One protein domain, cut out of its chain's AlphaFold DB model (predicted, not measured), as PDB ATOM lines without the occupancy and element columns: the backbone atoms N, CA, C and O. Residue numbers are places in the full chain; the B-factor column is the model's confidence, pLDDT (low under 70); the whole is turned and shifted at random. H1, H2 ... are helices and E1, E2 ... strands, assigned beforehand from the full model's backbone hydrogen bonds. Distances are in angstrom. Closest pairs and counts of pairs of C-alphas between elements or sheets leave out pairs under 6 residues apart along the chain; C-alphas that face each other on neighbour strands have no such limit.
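What this domain is: This is residues 2 to 95 of the 280 residues of an uncharacterized protein of Halomicrobium mukohataei (UniProt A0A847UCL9). A long, strongly twisted ribbon of three strands, E5, E1 and E2, is edged along E2 by two short strands, E3 and E4, one beyond the other, with small helices H1 and H2 toward its opposite ends. H3 follows E5 directly, and residues 89 to 95 stick out. The printed part has 94 residues, with five named strands and three named helices, which follow along the chain as E1, E2, H1, E3, E4, H2, E5 and H3; the class is mixed, helices and strands, and in the branched sheet the neighbour pairs E1 and E2, E1 and E5, E2 and E3, and E2 and E4 are each antiparallel. The whole is loose, with a radius of gyration of the C-alphas of 17.2 A, and spans 54 by 28 by 17 A.

How they stand to each other: E1, residues 9 to 22, and E2, residues 25 to 33, form an antiparallel hairpin at 156 degrees; N 16 and O 31 are within hydrogen-bond range at 2.8 A. H1, residues 35 to 40, is on the sheet at a height of 7.2 A; its closest C-alphas with E1 are those of Ala 11 and Ala 36, 5.6 A apart. E3, residues 45 to 47, and E4, residues 51 to 54, lie on one side of E2, both antiparallel to it, with N 32 and O 46 at 2.9 A and N 26 and O 53 at 2.8 A. H2, residues 60 to 63, only grazes the sheet with residues 61 to 63. E5, residues 66 to 78, is antiparallel to E1 at 138 degrees, with N 11 and O 74 at 2.9 A. H3, residues 79 to 93, only grazes the sheet with residues 81 to 85. Every O i to N i+4 pair is within range in H1, 10 of 11 in H3; H2 is too short for one.

Where its parts are: E1 starts at C-alpha 9 (174.956, 78.700, 123.927), measures 34.9 A and bends by 73 degrees at residue 12. E2 measures 26.0 A. E5 measures 30.3 A and bends by 82 degrees at residue 73. H3 measures 21.3 A, ending at C-alpha 93 (178.459, 99.634, 127.914).

The domain as a whole: The farthest C-alphas, of Gly 23 and Asp 95, are 56.0 A apart. The printed part has no cut, and no link is long. Residues 2 to 5, 56 to 58 and 89 to 95 have pLDDT under 70.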
ATOM      1  N   ASP A   2     175.267  77.226 132.284       44.12
ATOM      2  CA  ASP A   2     174.538  78.064 133.252       44.12
ATOM      3  C   ASP A   2     173.144  78.398 132.701       44.12
ATOM      4  O   ASP A   2     172.956  79.334 131.929       44.12
ATOM      5  N   ASN A   3     172.170  77.553 133.041       49.94
ATOM      6  CA  ASN A   3     170.817  77.618 132.485       49.94
ATOM      7  C   ASN A   3     169.980  78.794 133.028       49.94
ATOM      8  O   ASN A   3     168.843  78.963 132.584       49.94
ATOM      9  N   GLU A   4     170.497  79.571 133.987       55.94
ATOM     10  CA  GLU A   4     169.762  80.672 134.629       55.94
ATOM     11  C   GLU A   4     169.855  81.999 133.856       55.94
ATOM     12  O   GLU A   4     168.977  82.843 134.013       55.94
ATOM     13  N   GLN A   5     170.861  82.177 132.989       62.84
ATOM     14  CA  GLN A   5     171.183  83.483 132.386       62.84
ATOM     15  C   GLN A   5     170.338  83.855 131.151       62.84
ATOM     16  O   GLN A   5     170.369  84.997 130.722       62.84
ATOM     17  N   GLN A   6     169.571  82.919 130.572       78.62
ATOM     18  CA  GLN A   6     168.822  83.139 129.317       78.62
ATOM     19  C   GLN A   6     169.700  83.703 128.174       78.62
ATOM     20  O   GLN A   6     169.285  84.600 127.447       78.62
ATOM     21  N   LEU A   7     170.902  83.145 127.993       84.38
ATOM     22  CA  LEU A   7     171.838  83.531 126.931       84.38
ATOM     23  C   LEU A   7     172.013  82.420 125.877       84.38
ATOM     24  O   LEU A   7     171.846  81.240 126.202       84.38
ATOM     25  N   PRO A   8     172.405  82.766 124.633       86.88
ATOM     26  CA  PRO A   8     172.760  81.807 123.594       86.88
ATOM     27  C   PRO A   8     173.914  80.912 124.038       86.88
ATOM     28  O   PRO A   8     174.844  81.357 124.714       86.88
ATOM     29  N   ILE A   9     173.904  79.658 123.594       87.00
ATOM     30  CA  ILE A   9     174.956  78.700 123.927       87.00
ATOM     31  C   ILE A   9     176.005  78.605 122.817       87.00
ATOM     32  O   ILE A   9     175.694  78.634 121.626       87.00
ATOM     33  N   VAL A  10     177.262  78.412 123.216       87.88
ATOM     34  CA  VAL A  10     178.321  77.954 122.309       87.88
ATOM     35  C   VAL A  10     178.215  76.432 122.198       87.88
ATOM     36  O   VAL A  10     178.483  75.713 123.161       87.88
ATOM     37  N   ALA A  11     177.811  75.939 121.032       88.56
ATOM     38  CA  ALA A  11     177.612  74.519 120.762       88.56
ATOM     39  C   ALA A  11     178.643  74.014 119.746       88.56
ATOM     40  O   ALA A  11     178.722  74.521 118.627       88.56
ATOM     41  N   SER A  12     179.405  72.977 120.101       90.38
ATOM     42  CA  SER A  12     180.220  72.210 119.148       90.38
ATOM     43  C   SER A  12     179.454  70.972 118.682       90.38
ATOM     44  O   SER A  12     178.792  70.307 119.478       90.38
ATOM     45  N   GLY A  13     179.528  70.650 117.395       88.94
ATOM     46  CA  GLY A  13     178.704  69.601 116.797       88.94
ATOM     47  C   GLY A  13     179.070  69.299 115.348       88.94
ATOM     48  O   GLY A  13     180.144  69.667 114.869       88.94
ATOM     49  N   THR A  14     178.169  68.617 114.643       88.38
ATOM     50  CA  THR A  14     178.342  68.264 113.227       88.38
ATOM     51  C   THR A  14     177.378  69.059 112.359       88.38
ATOM     52  O   THR A  14     176.170  68.838 112.403       88.38
ATOM     53  N   SER A  15     177.915  69.933 111.510       84.94
ATOM     54  CA  SER A  15     177.161  70.521 110.405       84.94
ATOM     55  C   SER A  15     177.104  69.548 109.239       84.94
ATOM     56  O   SER A  15     178.118  69.022 108.785       84.94
ATOM     57  N   THR A  16     175.896  69.308 108.751       85.69
ATOM     58  CA  THR A  16     175.590  68.444 107.616       85.69
ATOM     59  C   THR A  16     175.036  69.299 106.486       85.69
ATOM     60  O   THR A  16     174.033  69.984 106.668       85.69
ATOM     61  N   HIS A  17     175.656  69.205 105.311       85.38
ATOM     62  CA  HIS A  17     175.254  69.923 104.103       85.38
ATOM     63  C   HIS A  17     174.833  68.898 103.051       85.38
ATOM     64  O   HIS A  17     175.596  67.979 102.742       85.38
ATOM     65  N   THR A  18     173.617  69.029 102.533       90.56
ATOM     66  CA  THR A  18     173.053  68.160 101.489       90.56
ATOM     67  C   THR A  18     172.726  69.010 100.273       90.56
ATOM     68  O   THR A  18     172.173  70.095 100.421       90.56
ATOM     69  N   PHE A  19     173.079  68.523  99.091       88.50
ATOM     70  CA  PHE A  19     172.933  69.213  97.815       88.50
ATOM     71  C   PHE A  19     172.007  68.381  96.927       88.50
ATOM     72  O   PHE A  19     172.255  67.190  96.722       88.50
ATOM     73  N   GLU A  20     170.928  68.990  96.440       94.56
ATOM     74  CA  GLU A  20     169.872  68.349  95.648       94.56
ATOM     75  C   GLU A  20     169.701  69.118  94.321       94.56
ATOM     76  O   GLU A  20     169.351  70.299  94.360       94.56
ATOM     77  N   PRO A  21     169.951  68.515  93.142       93.88
ATOM     78  CA  PRO A  21     169.807  69.217  91.864       93.88
ATOM     79  C   PRO A  21     168.352  69.599  91.553       93.88
ATOM     80  O   PRO A  21     167.464  68.747  91.584       93.88
ATOM     81  N   ASP A  22     168.128  70.861  91.179       92.31
ATOM     82  CA  ASP A  22     166.831  71.437  90.791       92.31
ATOM     83  C   ASP A  22     166.993  72.262  89.497       92.31
ATOM     84  O   ASP A  22     167.039  73.493  89.493       92.31
ATOM     85  N   GLY A  23     167.166  71.558  88.373       88.12
ATOM     86  CA  GLY A  23     167.443  72.169  87.069       88.12
ATOM     87  C   GLY A  23     168.818  72.844  87.021       88.12
ATOM     88  O   GLY A  23     169.834  72.201  87.278       88.12
ATOM     89  N   GLU A  24     168.836  74.140  86.699       85.19
ATOM     90  CA  GLU A  24     170.043  74.991  86.692       85.19
ATOM     91  C   GLU A  24     170.453  75.470  88.104       85.19
ATOM     92  O   GLU A  24     171.402  76.236  88.255       85.19
ATOM     93  N   GLN A  25     169.744  75.033  89.151       85.62
ATOM     94  CA  GLN A  25     170.049  75.331  90.550       85.62
ATOM     95  C   GLN A  25     170.341  74.057  91.349       85.62
ATOM     96  O   GLN A  25     170.036  72.937  90.934       85.62
ATOM     97  N   ILE A  26     170.913  74.245  92.533       81.88
ATOM     98  CA  ILE A  26     171.082  73.244  93.578       81.88
ATOM     99  C   ILE A  26     170.334  73.737  94.816       81.88
ATOM    100  O   ILE A  26     170.592  74.837  95.303       81.88
ATOM    101  N   ILE A  27     169.430  72.922  95.354       91.31
ATOM    102  CA  ILE A  27     168.870  73.143  96.686       91.31
ATOM    103  C   ILE A  27     169.910  72.651  97.692       91.31
ATOM    104  O   ILE A  27     170.214  71.457  97.761       91.31
ATOM    105  N   HIS A  28     170.473  73.574  98.462       85.69
ATOM    106  CA  HIS A  28     171.366  73.278  99.571       85.69
ATOM    107  C   HIS A  28     170.564  73.263 100.876       85.69
ATOM    108  O   HIS A  28     169.871  74.213 101.228       85.69
ATOM    109  N   ARG A  29     170.644  72.148 101.603       90.44
ATOM    110  CA  ARG A  29     170.069  71.978 102.939       90.44
ATOM    111  C   ARG A  29     171.187  71.909 103.959       90.44
ATOM    112  O   ARG A  29     172.091  71.077 103.825       90.44
ATOM    113  N   HIS A  30     171.097  72.728 104.996       86.19
ATOM    114  CA  HIS A  30     172.001  72.704 106.133       86.19
ATOM    115  C   HIS A  30     171.233  72.281 107.390       86.19
ATOM    116  O   HIS A  30     170.117  72.729 107.642       86.19
ATOM    117  N   ARG A  31     171.842  71.400 108.183       91.25
ATOM    118  CA  ARG A  31     171.428  71.108 109.558       91.25
ATOM    119  C   ARG A  31     172.658  71.017 110.449       91.25
ATOM    120  O   ARG A  31     173.714  70.585 109.978       91.25
ATOM    121  N   PHE A  32     172.521  71.342 111.724       90.12
ATOM    122  CA  PHE A  32     173.581  71.186 112.717       90.12
ATOM    123  C   PHE A  32     173.088  70.333 113.885       90.12
ATOM    124  O   PHE A  32     171.963  70.492 114.347       90.12
ATOM    125  N   GLU A  33     173.924  69.392 114.321       94.50
ATOM    126  CA  GLU A  33     173.590  68.373 115.321       94.50
ATOM    127  C   GLU A  33     174.598  68.430 116.479       94.50
ATOM    128  O   GLU A  33     175.809  68.322 116.247       94.50
ATOM    129  N   SER A  34     174.121  68.626 117.712       94.69
ATOM    130  CA  SER A  34     174.957  68.764 118.913       94.69
ATOM    131  C   SER A  34     174.227  68.331 120.190       94.69
ATOM    132  O   SER A  34     173.092  68.734 120.439       94.69
ATOM    133  N   ASP A  35     174.927  67.597 121.063       95.19
ATOM    134  CA  ASP A  35     174.441  67.229 122.403       95.19
ATOM    135  C   ASP A  35     174.085  68.465 123.256       95.19
ATOM    136  O   ASP A  35     173.197  68.405 124.105       95.19
ATOM    137  N   ALA A  36     174.736  69.605 122.998       91.81
ATOM    138  CA  ALA A  36     174.472  70.873 123.673       91.81
ATOM    139  C   ALA A  36     173.061  71.414 123.384       91.81
ATOM    140  O   ALA A  36     172.415  71.964 124.277       91.81
ATOM    141  N   LEU A  37     172.557  71.215 122.159       90.75
ATOM    142  CA  LEU A  37     171.188  71.582 121.792       90.75
ATOM    143  C   LEU A  37     170.175  70.672 122.500       90.75
ATOM    144  O   LEU A  37     169.183  71.160 123.039       90.75
ATOM    145  N   ALA A  38     170.473  69.373 122.614       90.88
ATOM    146  CA  ALA A  38     169.634  68.440 123.363       90.88
ATOM    147  C   ALA A  38     169.589  68.759 124.871       90.88
ATOM    148  O   ALA A  38     168.530  68.627 125.481       90.88
ATOM    149  N   GLU A  39     170.702  69.201 125.476       90.69
ATOM    150  CA  GLU A  39     170.745  69.642 126.882       90.69
ATOM    151  C   GLU A  39     169.938  70.934 127.107       90.69
ATOM    152  O   GLU A  39     169.215  71.037 128.101       90.69
ATOM    153  N   ARG A  40     170.049  71.917 126.199       88.19
ATOM    154  CA  ARG A  40     169.451  73.254 126.360       88.19
ATOM    155  C   ARG A  40     167.994  73.346 125.900       88.19
ATOM    156  O   ARG A  40     167.176  73.913 126.623       88.19
ATOM    157  N   TYR A  41     167.685  72.812 124.718       88.50
ATOM    158  CA  TYR A  41     166.408  72.986 124.008       88.50
ATOM    159  C   TYR A  41     165.593  71.686 123.889       88.50
ATOM    160  O   TYR A  41     164.408  71.728 123.565       88.50
ATOM    161  N   GLY A  42     166.196  70.527 124.175       90.50
ATOM    162  CA  GLY A  42     165.537  69.216 124.113       90.50
ATOM    163  C   GLY A  42     165.539  68.549 122.731       90.50
ATOM    164  O   GLY A  42     165.202  67.368 122.646       90.50
ATOM    165  N   ASP A  43     165.968  69.256 121.682       91.25
ATOM    166  CA  ASP A  43     166.225  68.708 120.346       91.25
ATOM    167  C   ASP A  43     167.736  68.780 120.040       91.25
ATOM    168  O   ASP A  43     168.317  69.859 120.157       91.25
ATOM    169  N   PRO A  44     168.415  67.670 119.688       92.88
ATOM    170  CA  PRO A  44     169.816  67.701 119.261       92.88
ATOM    171  C   PRO A  44     170.057  68.401 117.916       92.88
ATOM    172  O   PRO A  44     171.221  68.645 117.594       92.88
ATOM    173  N   VAL A  45     169.023  68.662 117.105       92.81
ATOM    174  CA  VAL A  45     169.155  69.150 115.725       92.81
ATOM    175  C   VAL A  45     168.499  70.518 115.546       92.81
ATOM    176  O   VAL A  45     167.353  70.729 115.919       92.81
ATOM    177  N   ILE A  46     169.213  71.421 114.871       88.69
ATOM    178  CA  ILE A  46     168.638  72.600 114.213       88.69
ATOM    179  C   ILE A  46     168.684  72.389 112.693       88.69
ATOM    180  O   ILE A  46     169.725  72.012 112.140       88.69
ATOM    181  N   GLU A  47     167.555  72.596 112.013       89.50
ATOM    182  CA  GLU A  47     167.467  72.629 110.549       89.50
ATOM    183  C   GLU A  47     167.350  74.086 110.091       89.50
ATOM    184  O   GLU A  47     166.507  74.828 110.591       89.50
ATOM    185  N   PHE A  48     168.207  74.496 109.156       85.06
ATOM    186  CA  PHE A  48     168.254  75.869 108.650       85.06
ATOM    187  C   PHE A  48     167.396  76.033 107.388       85.06
ATOM    188  O   PHE A  48     167.051  75.048 106.723       85.06
ATOM    189  N   GLU A  49     167.076  77.281 107.029       84.06
ATOM    190  CA  GLU A  49     166.357  77.574 105.785       84.06
ATOM    191  C   GLU A  49     167.124  77.017 104.562       84.06
ATOM    192  O   GLU A  49     168.336  77.220 104.453       84.06
ATOM    193  N   PRO A  50     166.469  76.291 103.632       86.50
ATOM    194  CA  PRO A  50     167.142  75.769 102.445       86.50
ATOM    195  C   PRO A  50     167.541  76.879 101.468       86.50
ATOM    196  O   PRO A  50     166.690  77.635 101.000       86.50
ATOM    197  N   GLU A  51     168.811  76.906 101.076       81.25
ATOM    198  CA  GLU A  51     169.348  77.863 100.109       81.25
ATOM    199  C   GLU A  51     169.211  77.339  98.665       81.25
ATOM    200  O   GLU A  51     169.296  76.136  98.402       81.25
ATOM    201  N   ARG A  52     169.013  78.242  97.695       82.50
ATOM    202  CA  ARG A  52     168.971  77.925  96.253       82.50
ATOM    203  C   ARG A  52     170.209  78.464  95.550       82.50
ATOM    204  O   ARG A  52     170.233  79.633  95.183       82.50
ATOM    205  N   LEU A  53     171.215  77.621  95.341       73.12
ATOM    206  CA  LEU A  53     172.506  78.007  94.768       73.12
ATOM    207  C   LEU A  53     172.539  77.804  93.239       73.12
ATOM    208  O   LEU A  53     172.013  76.800  92.758       73.12
ATOM    209  N   PRO A  54     173.178  78.694  92.455       72.88
ATOM    210  CA  PRO A  54     173.580  78.387  91.082       72.88
ATOM    211  C   PRO A  54     174.543  77.189  91.048       72.88
ATOM    212  O   PRO A  54     175.341  77.021  91.975       72.88
ATOM    213  N   ARG A  55     174.491  76.354  89.999       74.88
ATOM    214  CA  ARG A  55     175.331  75.138  89.906       74.88
ATOM    215  C   ARG A  55     176.825  75.449  89.980       74.88
ATOM    216  O   ARG A  55     177.555  74.731  90.651       74.88
ATOM    217  N   GLU A  56     177.258  76.543  89.368       67.69
ATOM    218  CA  GLU A  56     178.642  77.024  89.355       67.69
ATOM    219  C   GLU A  56     179.184  77.444  90.735       67.69
ATOM    220  O   GLU A  56     180.390  77.616  90.882       67.69
ATOM    221  N   ARG A  57     178.317  77.582  91.753       64.31
ATOM    222  CA  ARG A  57     178.689  77.858  93.155       64.31
ATOM    223  C   ARG A  57     178.604  76.633  94.061       64.31
ATOM    224  O   ARG A  57     178.453  76.769  95.276       64.31
ATOM    225  N   VAL A  58     178.625  75.443  93.479       66.88
ATOM    226  CA  VAL A  58     178.691  74.178  94.204       66.88
ATOM    227  C   VAL A  58     179.875  73.395  93.634       66.88
ATOM    228  O   VAL A  58     179.981  73.293  92.411       66.88
ATOM    229  N   PRO A  59     180.768  72.824  94.468       71.69
ATOM    230  CA  PRO A  59     181.889  72.028  93.975       71.69
ATOM    231  C   PRO A  59     181.414  70.929  93.016       71.69
ATOM    232  O   PRO A  59     180.442  70.242  93.328       71.69
ATOM    233  N   ASP A  60     182.108  70.713  91.891       76.88
ATOM    234  CA  ASP A  60     181.687  69.787  90.818       76.88
ATOM    235  C   ASP A  60     181.235  68.410  91.341       76.88
ATOM    236  O   ASP A  60     180.235  67.852  90.896       76.88
ATOM    237  N   SER A  61     181.931  67.887  92.357       77.00
ATOM    238  CA  SER A  61     181.620  66.606  93.015       77.00
ATOM    239  C   SER A  61     180.270  66.538  93.757       77.00
ATOM    240  O   SER A  61     179.876  65.458  94.194       77.00
ATOM    241  N   LEU A  62     179.578  67.670  93.913       78.81
ATOM    242  CA  LEU A  62     178.304  67.840  94.619       78.81
ATOM    243  C   LEU A  62     177.196  68.432  93.722       78.81
ATOM    244  O   LEU A  62     176.029  68.399  94.118       78.81
ATOM    245  N   GLN A  63     177.513  68.921  92.515       83.00
ATOM    246  CA  GLN A  63     176.528  69.494  91.579       83.00
ATOM    247  C   GLN A  63     175.515  68.466  91.045       83.00
ATOM    248  O   GLN A  63     174.385  68.820  90.714       83.00
ATOM    249  N   ASP A  64     175.879  67.186  90.982       89.69
ATOM    250  CA  ASP A  64     174.951  66.098  90.625       89.69
ATOM    251  C   ASP A  64     174.244  65.499  91.857       89.69
ATOM    252  O   ASP A  64     173.584  64.461  91.787       89.69
ATOM    253  N   GLY A  65     174.343  66.206  92.984       89.19
ATOM    254  CA  GLY A  65     173.778  65.851  94.271       89.19
ATOM    255  C   GLY A  65     174.782  65.147  95.175       89.19
ATOM    256  O   GLY A  65     175.665  64.411  94.732       89.19
ATOM    257  N   GLY A  66     174.651  65.363  96.480       87.12
ATOM    258  CA  GLY A  66     175.583  64.791  97.442       87.12
ATOM    259  C   GLY A  66     175.353  65.245  98.872       87.12
ATOM    260  O   GLY A  66     174.445  66.014  99.179       87.12
ATOM    261  N   LYS A  67     176.207  64.748  99.767       89.25
ATOM    262  CA  LYS A  67     176.201  65.089 101.188       89.25
ATOM    263  C   LYS A  67     177.634  65.222 101.686       89.25
ATOM    264  O   LYS A  67     178.442  64.323 101.464       89.25
ATOM    265  N   THR A  68     177.919  66.292 102.415       80.75
ATOM    266  CA  THR A  68     179.163  66.467 103.171       80.75
ATOM    267  C   THR A  68     178.856  66.801 104.629       80.75
ATOM    268  O   THR A  68     177.719  67.120 104.997       80.75
ATOM    269  N   SER A  69     179.843  66.651 105.506       81.75
ATOM    270  CA  SER A  69     179.695  66.942 106.930       81.75
ATOM    271  C   SER A  69     181.014  67.425 107.519       81.75
ATOM    272  O   SER A  69     182.071  66.874 107.214       81.75
ATOM    273  N   VAL A  70     180.936  68.450 108.363       78.56
ATOM    274  CA  VAL A  70     182.082  69.098 109.010       78.56
ATOM    275  C   VAL A  70     181.798  69.277 110.497       78.56
ATOM    276  O   VAL A  70     180.664  69.545 110.895       78.56
ATOM    277  N   THR A  71     182.823  69.127 111.332       78.69
ATOM    278  CA  THR A  71     182.735  69.539 112.737       78.69
ATOM    279  C   THR A  71     182.775  71.061 112.793       78.69
ATOM    280  O   THR A  71     183.660  71.666 112.192       78.69
ATOM    281  N   ALA A  72     181.829  71.668 113.502       78.94
ATOM    282  CA  ALA A  72     181.705  73.114 113.641       78.94
ATOM    283  C   ALA A  72     181.423  73.489 115.100       78.94
ATOM    284  O   ALA A  72     180.876  72.685 115.858       78.94
ATOM    285  N   THR A  73     181.769  74.720 115.471       80.44
ATOM    286  CA  THR A  73     181.310  75.366 116.706       80.44
ATOM    287  C   THR A  73     180.485  76.580 116.309       80.44
ATOM    288  O   THR A  73     180.894  77.313 115.415       80.44
ATOM    289  N   ARG A  74     179.307  76.743 116.913       81.69
ATOM    290  CA  ARG A  74     178.291  77.732 116.531       81.69
ATOM    291  C   ARG A  74     177.711  78.391 117.785       81.69
ATOM    292  O   ARG A  74     177.620  77.737 118.824       81.69
ATOM    293  N   VAL A  75     177.310  79.659 117.696       86.50
ATOM    294  CA  VAL A  75     176.584  80.356 118.775       86.50
ATOM    295  C   VAL A  75     175.097  80.311 118.454       86.50
ATOM    296  O   VAL A  75     174.659  80.984 117.522       86.50
ATOM    297  N   ILE A  76     174.345  79.497 119.197       87.19
ATOM    298  CA  ILE A  76     172.933  79.198 118.925       87.19
ATOM    299  C   ILE A  76     172.080  79.582 120.131       87.19
ATOM    300  O   ILE A  76     172.296  79.089 121.242       87.19
ATOM    301  N   GLY A  77     171.096  80.442 119.901       87.56
ATOM    302  CA  GLY A  77     170.181  80.976 120.903       87.56
ATOM    303  C   GLY A  77     168.769  81.084 120.354       87.56
ATOM    304  O   GLY A  77     168.552  81.106 119.142       87.56
ATOM    305  N   THR A  78     167.795  81.172 121.247       86.56
ATOM    306  CA  THR A  78     166.462  81.638 120.882       86.56
ATOM    307  C   THR A  78     166.455  83.146 120.602       86.56
ATOM    308  O   THR A  78     167.381  83.856 120.982       86.56
ATOM    309  N   PHE A  79     165.397  83.666 119.977       82.19
ATOM    310  CA  PHE A  79     165.182  85.102 119.774       82.19
ATOM    311  C   PHE A  79     165.280  85.892 121.089       82.19
ATOM    312  O   PHE A  79     165.980  86.899 121.155       82.19
ATOM    313  N   GLU A  80     164.618  85.416 122.151       83.25
ATOM    314  CA  GLU A  80     164.666  86.054 123.473       83.25
ATOM    315  C   GLU A  80     166.072  85.992 124.080       83.25
ATOM    316  O   GLU A  80     166.519  86.973 124.669       83.25
ATOM    317  N   GLU A  81     166.801  84.888 123.894       85.69
ATOM    318  CA  GLU A  81     168.181  84.763 124.375       85.69
ATOM    319  C   GLU A  81     169.148  85.653 123.588       85.69
ATOM    320  O   GLU A  81     169.993  86.312 124.184       85.69
ATOM    321  N   HIS A  82     169.022  85.733 122.262       83.31
ATOM    322  CA  HIS A  82     169.839  86.629 121.443       83.31
ATOM    323  C   HIS A  82     169.574  88.098 121.765       83.31
ATOM    324  O   HIS A  82     170.545  88.826 121.945       83.31
ATOM    325  N   ARG A  83     168.305  88.499 121.937       79.38
ATOM    326  CA  ARG A  83     167.925  89.851 122.377       79.38
ATOM    327  C   ARG A  83     168.377  90.148 123.808       79.38
ATOM    328  O   ARG A  83     168.752  91.278 124.097       79.38
ATOM    329  N   THR A  84     168.374  89.157 124.702       78.44
ATOM    330  CA  THR A  84     168.905  89.305 126.071       78.44
ATOM    331  C   THR A  84     170.422  89.462 126.048       78.44
ATOM    332  O   THR A  84     170.939  90.379 126.668       78.44
ATOM    333  N   ALA A  85     171.134  88.643 125.274       76.75
ATOM    334  CA  ALA A  85     172.583  88.741 125.112       76.75
ATOM    335  C   ALA A  85     173.028  89.981 124.333       76.75
ATOM    336  O   ALA A  85     174.143  90.442 124.530       76.75
ATOM    337  N   GLU A  86     172.201  90.502 123.428       74.06
ATOM    338  CA  GLU A  86     172.367  91.852 122.899       74.06
ATOM    339  C   GLU A  86     172.183  92.827 124.063       74.06
ATOM    340  O   GLU A  86     173.166  93.401 124.515       74.06
ATOM    341  N   LYS A  87     171.004  92.910 124.683       72.25
ATOM    342  CA  LYS A  87     170.757  93.825 125.803       72.25
ATOM    343  C   LYS A  87     171.826  93.814 126.911       72.25
ATOM    344  O   LYS A  87     172.156  94.884 127.404       72.25
ATOM    345  N   GLU A  88     172.385  92.676 127.309       71.12
ATOM    346  CA  GLU A  88     173.461  92.641 128.309       71.12
ATOM    347  C   GLU A  88     174.744  93.342 127.839       71.12
ATOM    348  O   GLU A  88     175.426  93.957 128.657       71.12
ATOM    349  N   ILE A  89     175.059  93.318 126.540       63.91
ATOM    350  CA  ILE A  89     176.170  94.088 125.964       63.91
ATOM    351  C   ILE A  89     175.844  95.598 125.971       63.91
ATOM    352  O   ILE A  89     176.735  96.389 126.272       63.91
ATOM    353  N   TRP A  90     174.587  96.004 125.721       62.00
ATOM    354  CA  TRP A  90     174.132  97.408 125.847       62.00
ATOM    355  C   TRP A  90     174.208  97.872 127.304       62.00
ATOM    356  O   TRP A  90     174.800  98.903 127.613       62.00
ATOM    357  N   ASP A  91     173.629  97.101 128.224       60.97
ATOM    358  CA  ASP A  91     173.593  97.451 129.639       60.97
ATOM    359  C   ASP A  91     175.033  97.520 130.201       60.97
ATOM    360  O   ASP A  91     175.336  98.432 130.974       60.97
ATOM    361  N   ALA A  92     175.949  96.648 129.752       58.81
ATOM    362  CA  ALA A  92     177.364  96.656 130.141       58.81
ATOM    363  C   ALA A  92     178.196  97.818 129.559       58.81
ATOM    364  O   ALA A  92     179.163  98.226 130.206       58.81
ATOM    365  N   SER A  93     177.848  98.379 128.391       52.75
ATOM    366  CA  SER A  93     178.459  99.634 127.914       52.75
ATOM    367  C   SER A  93     177.880 100.872 128.622       52.75
ATOM    368  O   SER A  93     178.536 101.911 128.701       52.75
ATOM    369  N   SER A  94     176.684 100.757 129.212       51.44
ATOM    370  CA  SER A  94     175.878 101.876 129.728       51.44
ATOM    371  C   SER A  94     176.127 102.311 131.186       51.44
ATOM    372  O   SER A  94     175.263 102.958 131.786       51.44
ATOM    373  N   ASP A  95     177.299 102.038 131.776       50.19
ATOM    374  CA  ASP A  95     177.598 102.276 133.214       50.19
ATOM    375  C   ASP A  95     177.592 103.779 133.641       50.19
ATOM    376  O   ASP A  95     177.988 104.154 134.746       50.19
TER     377      ASP A  95